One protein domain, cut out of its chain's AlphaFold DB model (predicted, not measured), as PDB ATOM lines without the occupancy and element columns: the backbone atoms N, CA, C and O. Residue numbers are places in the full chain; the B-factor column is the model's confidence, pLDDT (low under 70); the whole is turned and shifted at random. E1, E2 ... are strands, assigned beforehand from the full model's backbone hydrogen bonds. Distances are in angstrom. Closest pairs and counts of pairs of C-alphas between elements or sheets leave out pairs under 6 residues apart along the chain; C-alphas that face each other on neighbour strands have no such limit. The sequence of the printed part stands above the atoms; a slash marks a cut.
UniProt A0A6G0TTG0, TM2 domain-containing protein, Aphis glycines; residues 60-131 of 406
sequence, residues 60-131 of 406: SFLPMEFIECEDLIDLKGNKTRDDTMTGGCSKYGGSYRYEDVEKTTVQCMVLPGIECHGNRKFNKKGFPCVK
ATOM      1  N   SER A  60     101.248 104.709  25.540       90.44
ATOM      2  CA  SER A  60     100.432 103.588  26.032       90.44
ATOM      3  C   SER A  60     100.657 103.226  27.506       90.44
ATOM      4  O   SER A  60      99.803 102.574  28.112       90.44
ATOM      5  N   PHE A  61     101.785 103.640  28.090       91.12
ATOM      6  CA  PHE A  61     102.131 103.386  29.490       91.12
ATOM      7  C   PHE A  61     101.799 104.553  30.417       91.12
ATOM      8  O   PHE A  61     102.074 104.467  31.615       91.12
ATOM      9  N   LEU A  62     101.180 105.620  29.901       91.88
ATOM     10  CA  LEU A  62     100.732 106.705  30.759       91.88
ATOM     11  C   LEU A  62      99.702 106.202  31.793       91.88
ATOM     12  O   LEU A  62      98.792 105.416  31.469       91.88
ATOM     13  N   PRO A  63      99.835 106.656  33.048       91.31
ATOM     14  CA  PRO A  63      98.870 106.372  34.092       91.31
ATOM     15  C   PRO A  63      97.544 107.114  33.825       91.31
ATOM     16  O   PRO A  63      97.445 107.946  32.921       91.31
ATOM     17  N   MET A  64      96.491 106.734  34.553       88.06
ATOM     18  CA  MET A  64      95.108 107.154  34.266       88.06
ATOM     19  C   MET A  64      94.880 108.660  34.438       88.06
ATOM     20  O   MET A  64      93.935 109.194  33.874       88.06
ATOM     21  N   GLU A  65      95.741 109.343  35.186       89.75
ATOM     22  CA  GLU A  65      95.666 110.780  35.448       89.75
ATOM     23  C   GLU A  65      96.059 111.627  34.227       89.75
ATOM     24  O   GLU A  65      95.695 112.796  34.155       89.75
ATOM     25  N   PHE A  66      96.788 111.054  33.261       92.69
ATOM     26  CA  PHE A  66      97.289 111.778  32.082       92.69
ATOM     27  C   PHE A  66      96.591 111.387  30.774       92.69
ATOM     28  O   PHE A  66      97.015 111.803  29.689       92.69
ATOM     29  N   ILE A  67      95.542 110.568  30.858       92.81
ATOM     30  CA  ILE A  67      94.798 110.071  29.701       92.81
ATOM     31  C   ILE A  67      93.296 110.192  29.931       92.81
ATOM     32  O   ILE A  67      92.802 110.025  31.041       92.81
ATOM     33  N   GLU A  68      92.573 110.438  28.853       92.69
ATOM     34  CA  GLU A  68      91.120 110.499  28.811       92.69
ATOM     35  C   GLU A  68      90.620 109.330  27.960       92.69
ATOM     36  O   GLU A  68      91.062 109.156  26.826       92.69
ATOM     37  N   CYS A  69      89.755 108.485  28.518       89.56
ATOM     38  CA  CYS A  69      89.243 107.292  27.844       89.56
ATOM     39  C   CYS A  69      87.744 107.417  27.590       89.56
ATOM     40  O   CYS A  69      87.029 108.011  28.393       89.56
ATOM     41  N   GLU A  70      87.282 106.828  26.492       86.94
ATOM     42  CA  GLU A  70      85.859 106.784  26.161       86.94
ATOM     43  C   GLU A  70      85.075 105.899  27.141       86.94
ATOM     44  O   GLU A  70      85.575 104.879  27.632       86.94
ATOM     45  N   ASP A  71      83.826 106.287  27.397       79.75
ATOM     46  CA  ASP A  71      82.906 105.528  28.237       79.75
ATOM     47  C   ASP A  71      82.524 104.182  27.603       79.75
ATOM     48  O   ASP A  71      82.425 104.023  26.384       79.75
ATOM     49  N   LEU A  72      82.250 103.201  28.464       77.94
ATOM     50  CA  LEU A  72      81.855 101.857  28.056       77.94
ATOM     51  C   LEU A  72      80.455 101.846  27.430       77.94
ATOM     52  O   LEU A  72      79.485 102.327  28.017       77.94
ATOM     53  N   ILE A  73      80.340 101.223  26.257       78.38
ATOM     54  CA  ILE A  73      79.060 101.030  25.570       78.38
ATOM     55  C   ILE A  73      78.403  99.745  26.084       78.38
ATOM     56  O   ILE A  73      79.039  98.690  26.166       78.38
ATOM     57  N   ASP A  74      77.113  99.813  26.424       73.50
ATOM     58  CA  ASP A  74      76.330  98.629  26.777       73.50
ATOM     59  C   ASP A  74      75.842  97.893  25.531       73.50
ATOM     60  O   ASP A  74      75.001  98.389  24.779       73.50
ATOM     61  N   LEU A  75      76.396  96.699  25.306       72.31
ATOM     62  CA  LEU A  75      76.071  95.871  24.149       72.31
ATOM     63  C   LEU A  75      74.811  95.025  24.370       72.31
ATOM     64  O   LEU A  75      74.368  94.361  23.431       72.31
ATOM     65  N   LYS A  76      74.226  95.033  25.580       69.56
ATOM     66  CA  LYS A  76      72.974  94.340  25.926       69.56
ATOM     67  C   LYS A  76      72.929  92.888  25.409       69.56
ATOM     68  O   LYS A  76      71.923  92.436  24.864       69.56
ATOM     69  N   GLY A  77      74.046  92.167  25.540       64.19
ATOM     70  CA  GLY A  77      74.197  90.773  25.105       64.19
ATOM     71  C   GLY A  77      74.549  90.544  23.627       64.19
ATOM     72  O   GLY A  77      74.693  89.389  23.222       64.19
ATOM     73  N   ASN A  78      74.725  91.590  22.813       68.38
ATOM     74  CA  ASN A  78      75.154  91.451  21.420       68.38
ATOM     75  C   ASN A  78      76.687  91.346  21.323       68.38
ATOM     76  O   ASN A  78      77.396  92.347  21.362       68.38
ATOM     77  N   LYS A  79      77.199  90.118  21.192       63.78
ATOM     78  CA  LYS A  79      78.641  89.801  21.195       63.78
ATOM     79  C   LYS A  79      79.388  90.188  19.909       63.78
ATOM     80  O   LYS A  79      80.595  90.018  19.841       63.78
ATOM     81  N   THR A  80      78.696  90.673  18.880       56.16
ATOM     82  CA  THR A  80      79.234  90.731  17.506       56.16
ATOM     83  C   THR A  80      79.775  92.108  17.098       56.16
ATOM     84  O   THR A  80      79.834  92.413  15.909       56.16
ATOM     85  N   ARG A  81      80.145  92.975  18.049       49.16
ATOM     86  CA  ARG A  81      80.635  94.337  17.755       49.16
ATOM     87  C   ARG A  81      81.956  94.655  18.461       49.16
ATOM     88  O   ARG A  81      82.079  95.704  19.077       49.16
ATOM     89  N   ASP A  82      82.904  93.725  18.380       57.41
ATOM     90  CA  ASP A  82      84.161  93.773  19.143       57.41
ATOM     91  C   ASP A  82      85.343  94.443  18.404       57.41
ATOM     92  O   ASP A  82      86.378  94.685  19.007       57.41
ATOM     93  N   ASP A  83      85.207  94.826  17.125       51.34
ATOM     94  CA  ASP A  83      86.392  95.175  16.312       51.34
ATOM     95  C   ASP A  83      86.455  96.603  15.743       51.34
ATOM     96  O   ASP A  83      87.385  96.918  14.998       51.34
ATOM     97  N   THR A  84      85.535  97.515  16.077       51.66
ATOM     98  CA  THR A  84      85.642  98.905  15.591       51.66
ATOM     99  C   THR A  84      85.544  99.950  16.703       51.66
ATOM    100  O   THR A  84      84.479 100.390  17.122       51.66
ATOM    101  N   MET A  85      86.737 100.392  17.107       54.44
ATOM    102  CA  MET A  85      87.079 101.628  17.821       54.44
ATOM    103  C   MET A  85      86.804 101.703  19.334       54.44
ATOM    104  O   MET A  85      87.655 102.246  20.029       54.44
ATOM    105  N   THR A  86      85.744 101.102  19.877       59.06
ATOM    106  CA  THR A  86      85.435 101.221  21.320       59.06
ATOM    107  C   THR A  86      84.890  99.895  21.850       59.06
ATOM    108  O   THR A  86      83.816  99.459  21.432       59.06
ATOM    109  N   GLY A  87      85.629  99.221  22.737       66.81
ATOM    110  CA  GLY A  87      85.177  97.964  23.333       66.81
ATOM    111  C   GLY A  87      83.967  98.197  24.229       66.81
ATOM    112  O   GLY A  87      83.931  99.119  25.045       66.81
ATOM    113  N   GLY A  88      82.945  97.373  24.036       73.69
ATOM    114  CA  GLY A  88      81.735  97.382  24.846       73.69
ATOM    115  C   GLY A  88      81.729  96.238  25.850       73.69
ATOM    116  O   GLY A  88      82.545  95.319  25.781       73.69
ATOM    117  N   CYS A  89      80.789  96.290  26.785       78.62
ATOM    118  CA  CYS A  89      80.554  95.206  27.732       78.62
ATOM    119  C   CYS A  89      79.316  94.420  27.309       78.62
ATOM    120  O   CYS A  89      78.249  95.000  27.085       78.62
ATOM    121  N   SER A  90      79.464  93.098  27.192       77.44
ATOM    122  CA  SER A  90      78.354  92.216  26.829       77.44
ATOM    123  C   SER A  90      77.413  91.986  28.011       77.44
ATOM    124  O   SER A  90      76.192  91.913  27.825       77.44
ATOM    125  N   LYS A  91      77.971  91.940  29.227       72.25
ATOM    126  CA  LYS A  91      77.233  91.832  30.483       72.25
ATOM    127  C   LYS A  91      77.830  92.773  31.533       72.25
ATOM    128  O   LYS A  91      79.014  92.703  31.843       72.25
ATOM    129  N   TYR A  92      76.988  93.617  32.126       73.56
ATOM    130  CA  TYR A  92      77.365  94.405  33.300       73.56
ATOM    131  C   TYR A  92      77.050  93.632  34.568       73.56
ATOM    132  O   TYR A  92      75.929  93.157  34.758       73.56
ATOM    133  N   GLY A  93      78.043  93.540  35.448       67.25
ATOM    134  CA  GLY A  93      77.880  92.911  36.751       67.25
ATOM    135  C   GLY A  93      77.495  91.427  36.711       67.25
ATOM    136  O   GLY A  93      77.411  90.771  35.669       67.25
ATOM    137  N   GLY A  94      77.307  90.862  37.903       59.66
ATOM    138  CA  GLY A  94      76.927  89.459  38.074       59.66
ATOM    139  C   GLY A  94      78.038  88.517  38.541       59.66
ATOM    140  O   GLY A  94      77.834  87.309  38.463       59.66
ATOM    141  N   SER A  95      79.162  89.031  39.051       57.06
ATOM    142  CA  SER A  95      80.031  88.253  39.942       57.06
ATOM    143  C   SER A  95      80.286  88.987  41.255       57.06
ATOM    144  O   SER A  95      80.422  90.210  41.284       57.06
ATOM    145  N   TYR A  96      80.347  88.215  42.341       58.03
ATOM    146  CA  TYR A  96      80.687  88.679  43.688       58.03
ATOM    147  C   TYR A  96      82.180  89.010  43.836       58.03
ATOM    148  O   TYR A  96      82.568  89.647  44.814       58.03
ATOM    149  N   ARG A  97      83.021  88.578  42.887       65.81
ATOM    150  CA  ARG A  97      84.475  88.764  42.920       65.81
ATOM    151  C   ARG A  97      84.950  89.605  41.744       65.81
ATOM    152  O   ARG A  97      84.473  89.441  40.625       65.81
ATOM    153  N   TYR A  98      85.935  90.463  42.000       72.69
ATOM    154  CA  TYR A  98      86.529  91.348  40.994       72.69
ATOM    155  C   TYR A  98      87.242  90.572  39.874       72.69
ATOM    156  O   TYR A  98      87.280  91.018  38.728       72.69
ATOM    157  N   GLU A  99      87.783  89.396  40.196       76.00
ATOM    158  CA  GLU A  99      88.508  88.544  39.248       76.00
ATOM    159  C   GLU A  99      87.628  88.015  38.106       76.00
ATOM    160  O   GLU A  99      88.124  87.849  36.994       76.00
ATOM    161  N   ASP A 100      86.336  87.798  38.363       75.88
ATOM    162  CA  ASP A 100      85.405  87.176  37.412       75.88
ATOM    163  C   ASP A 100      84.646  88.205  36.559       75.88
ATOM    164  O   ASP A 100      83.785  87.846  35.752       75.88
ATOM    165  N   VAL A 101      84.903  89.497  36.774       81.62
ATOM    166  CA  VAL A 101      84.266  90.565  36.005       81.62
ATOM    167  C   VAL A 101      84.875  90.602  34.605       81.62
ATOM    168  O   VAL A 101      86.097  90.621  34.445       81.62
ATOM    169  N   GLU A 102      84.013  90.641  33.588       81.25
ATOM    170  CA  GLU A 102      84.410  90.823  32.191       81.25
ATOM    171  C   GLU A 102      85.246  92.105  32.057       81.25
ATOM    172  O   GLU A 102      84.893  93.155  32.599       81.25
ATOM    173  N   LYS A 103      86.389  92.016  31.371       84.69
ATOM    174  CA  LYS A 103      87.278  93.155  31.131       84.69
ATOM    175  C   LYS A 103      87.313  93.445  29.649       84.69
ATOM    176  O   LYS A 103      87.529  92.534  28.856       84.69
ATOM    177  N   THR A 104      87.178  94.714  29.302       84.75
ATOM    178  CA  THR A 104      87.172  95.162  27.911       84.75
ATOM    179  C   THR A 104      88.301  96.153  27.632       84.75
ATOM    180  O   THR A 104      89.097  96.516  28.517       84.75
ATOM    181  N   THR A 105      88.424  96.520  26.364       85.62
ATOM    182  CA  THR A 105      89.372  97.506  25.850       85.62
ATOM    183  C   THR A 105      88.672  98.803  25.529       85.62
ATOM    184  O   THR A 105      87.751  98.812  24.724       85.62
ATOM    185  N   VAL A 106      89.171  99.906  26.067       87.44
ATOM    186  CA  VAL A 106      88.661 101.238  25.725       87.44
ATOM    187  C   VAL A 106      89.700 102.009  24.932       87.44
ATOM    188  O   VAL A 106      90.909 101.804  25.103       87.44
ATOM    189  N   GLN A 107      89.229 102.891  24.058       88.88
ATOM    190  CA  GLN A 107      90.090 103.847  23.385       88.88
ATOM    191  C   GLN A 107      90.385 105.000  24.342       88.88
ATOM    192  O   GLN A 107      89.479 105.587  24.932       88.88
ATOM    193  N   CYS A 108      91.669 105.297  24.506       91.00
ATOM    194  CA  CYS A 108      92.160 106.391  25.327       91.00
ATOM    195  C   CYS A 108      92.973 107.362  24.480       91.00
ATOM    196  O   CYS A 108      93.674 106.966  23.543       91.00
ATOM    197  N   MET A 109      92.913 108.635  24.848       93.62
ATOM    198  CA  MET A 109      93.711 109.707  24.285       93.62
ATOM    199  C   MET A 109      94.530 110.411  25.362       93.62
ATOM    200  O   MET A 109      94.094 110.576  26.495       93.62
ATOM    201  N   VAL A 110      95.742 110.826  25.010       95.00
ATOM    202  CA  VAL A 110      96.623 111.563  25.925       95.00
ATOM    203  C   VAL A 110      96.171 113.016  26.047       95.00
ATOM    204  O   VAL A 110      95.947 113.679  25.025       95.00
ATOM    205  N   LEU A 111      96.115 113.523  27.283       93.12
ATOM    206  CA  LEU A 111      95.746 114.909  27.572       93.12
ATOM    207  C   LEU A 111      96.647 115.916  26.827       93.12
ATOM    208  O   LEU A 111      97.842 115.656  26.606       93.12
ATOM    209  N   PRO A 112      96.098 117.073  26.415       90.44
ATOM    210  CA  PRO A 112      96.882 118.113  25.759       90.44
ATOM    211  C   PRO A 112      97.978 118.635  26.701       90.44
ATOM    212  O   PRO A 112      97.750 118.824  27.890       90.44
ATOM    213  N   GLY A 113      99.183 118.856  26.167       86.25
ATOM    214  CA  GLY A 113     100.339 119.342  26.935       86.25
ATOM    215  C   GLY A 113     101.240 118.259  27.538       86.25
ATOM    216  O   GLY A 113     102.308 118.591  28.042       86.25
ATOM    217  N   ILE A 114     100.868 116.976  27.451       90.56
ATOM    218  CA  ILE A 114     101.756 115.866  27.820       90.56
ATOM    219  C   ILE A 114     102.490 115.350  26.579       90.56
ATOM    220  O   ILE A 114     101.860 114.900  25.615       90.56
ATOM    221  N   GLU A 115     103.821 115.405  26.613       90.44
ATOM    222  CA  GLU A 115     104.702 114.857  25.579       90.44
ATOM    223  C   GLU A 115     105.024 113.387  25.881       90.44
ATOM    224  O   GLU A 115     105.511 113.041  26.956       90.44
ATOM    225  N   CYS A 116     104.729 112.505  24.929       90.94
ATOM    226  CA  CYS A 116     104.978 111.073  25.034       90.94
ATOM    227  C   CYS A 116     105.347 110.504  23.664       90.94
ATOM    228  O   CYS A 116     105.090 111.117  22.626       90.94
ATOM    229  N   HIS A 117     105.961 109.328  23.665       91.12
ATOM    230  CA  HIS A 117     106.415 108.651  22.463       91.12
ATOM    231  C   HIS A 117     105.346 107.693  21.913       91.12
ATOM    232  O   HIS A 117     104.841 106.836  22.645       91.12
ATOM    233  N   GLY A 118     105.032 107.801  20.619       89.12
ATOM    234  CA  GLY A 118     104.081 106.935  19.913       89.12
ATOM    235  C   GLY A 118     102.719 107.585  19.641       89.12
ATOM    236  O   GLY A 118     102.564 108.802  19.695       89.12
ATOM    237  N   ASN A 119     101.717 106.762  19.315       91.62
ATOM    238  CA  ASN A 119     100.381 107.257  18.987       91.62
ATOM    239  C   ASN A 119      99.675 107.806  20.240       91.62
ATOM    240  O   ASN A 119      99.556 107.116  21.256       91.62
ATOM    241  N   ARG A 120      99.163 109.039  20.148       89.81
ATOM    242  CA  ARG A 120      98.425 109.704  21.233       89.81
ATOM    243  C   ARG A 120      97.051 109.091  21.479       89.81
ATOM    244  O   ARG A 120      96.487 109.326  22.542       89.81
ATOM    245  N   LYS A 121      96.522 108.333  20.514       90.94
ATOM    246  CA  LYS A 121      95.302 107.534  20.652       90.94
ATOM    247  C   LYS A 121      95.670 106.060  20.663       90.94
ATOM    248  O   LYS A 121      96.298 105.570  19.727       90.94
ATOM    249  N   PHE A 122      95.290 105.349  21.713       91.19
ATOM    250  CA  PHE A 122      95.633 103.939  21.865       91.19
ATOM    251  C   PHE A 122      94.552 103.180  22.630       91.19
ATOM    252  O   PHE A 122      93.804 103.752  23.418       91.19
ATOM    253  N   ASN A 123      94.493 101.868  22.412       89.06
ATOM    254  CA  ASN A 123      93.532 100.999  23.082       89.06
ATOM    255  C   ASN A 123      94.149 100.447  24.369       89.06
ATOM    256  O   ASN A 123      95.170  99.752  24.324       89.06
ATOM    257  N   LYS A 124      93.531 100.739  25.514       87.75
ATOM    258  CA  LYS A 124      93.998 100.297  26.832       87.75
ATOM    259  C   LYS A 124      93.138  99.131  27.326       87.75
ATOM    260  O   LYS A 124      91.913  99.197  27.344       87.75
ATOM    261  N   LYS A 125      93.801  98.031  27.696       87.31
ATOM    262  CA  LYS A 125      93.179  96.791  28.193       87.31
ATOM    263  C   LYS A 125      92.945  96.862  29.701       87.31
ATOM    264  O   LYS A 125      93.717  97.500  30.413       87.31
ATOM    265  N   GLY A 126      91.953  96.115  30.181       84.44
ATOM    266  CA  GLY A 126      91.777  95.839  31.610       84.44
ATOM    267  C   GLY A 126      90.707  96.676  32.305       84.44
ATOM    268  O   GLY A 126      90.699  96.715  33.533       84.44
ATOM    269  N   PHE A 127      89.809  97.311  31.549       86.00
ATOM    270  CA  PHE A 127      88.697  98.066  32.118       86.00
ATOM    271  C   PHE A 127      87.586  97.105  32.547       86.00
ATOM    272  O   PHE A 127      87.089  96.361  31.700       86.00
ATOM    273  N   PRO A 128      87.218  97.067  33.840       85.81
ATOM    274  CA  PRO A 128      86.188  96.161  34.327       85.81
ATOM    275  C   PRO A 128      84.788  96.637  33.911       85.81
ATOM    276  O   PRO A 128      84.449  97.810  34.065       85.81
ATOM    277  N   CYS A 129      83.955  95.708  33.447       82.75
ATOM    278  CA  CYS A 129      82.557  95.926  33.069       82.75
ATOM    279  C   CYS A 129      81.641  96.054  34.296       82.75
ATOM    280  O   CYS A 129      80.786  95.205  34.579       82.75
ATOM    281  N   VAL A 130      81.835  97.130  35.057       80.44
ATOM    282  CA  VAL A 130      81.044  97.460  36.246       80.44
ATOM    283  C   VAL A 130      80.269  98.751  36.026       80.44
ATOM    284  O   VAL A 130      80.810  99.753  35.570       80.44
ATOM    285  N   LYS A 131      78.982  98.735  36.373       72.12
ATOM    286  CA  LYS A 131      78.132  99.927  36.363       72.12
ATOM    287  C   LYS A 131      77.920 100.372  37.804       72.12
ATOM    288  O   LYS A 131      77.296  99.645  38.575       72.12
TER     289      LYS A 131
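AT A GLANCE: This is residues 60 to 131 of the 406 residues of the protein "TM2 domain-containing protein" of Aphis glycines (UniProt A0A6G0TTG0). With little regular structure, this is a narrow sheet: the hairpin E2 and E3, with short E1 beside E2, a large loop, residues 70 to 102, at one end and a smaller one, residues 111 to 120, at the other. Of 72 printed residues, 19 are in named elements, all strand; E1, E2, E3 form a meander, each the antiparallel neighbour of the one before. The whole is only just loose, close to compact, with a radius of gyration of the C-alphas of 13.6 A, and spans 39 by 26 by 15 A.

IN THESE COORDINATES: Find C-alpha 103 at (87.278, 93.155, 31.131); from there E2, residues 103 to 110, runs 21.3 A. E3, residues 121 to 128, bends by 59 degrees at residue 125 and ends 20.0 A from its start, at C-alpha 128 (86.188, 96.161, 34.327). E1 is residues 67 to 69, 6.5 A.

HOW THE PARTS SIT: Inner strand E2 is antiparallel to E3, at 145 degrees; N 108 and O 122 are within hydrogen-bond range, 2.9 A. E1 and E2, also a hairpin, stand antiparallel at 132 degrees, N 68 and O 109 at 2.8 A. Residues 73 to 74 pair with 88 to 89, parallel.

THE WHOLE: The farthest C-alphas, Tyr 96 and Gly 113, are 40.1 A apart. The printed part has no cut; E1 to E2 is a long link. Residues 76 to 87 and 93 to 97 have pLDDT under 70.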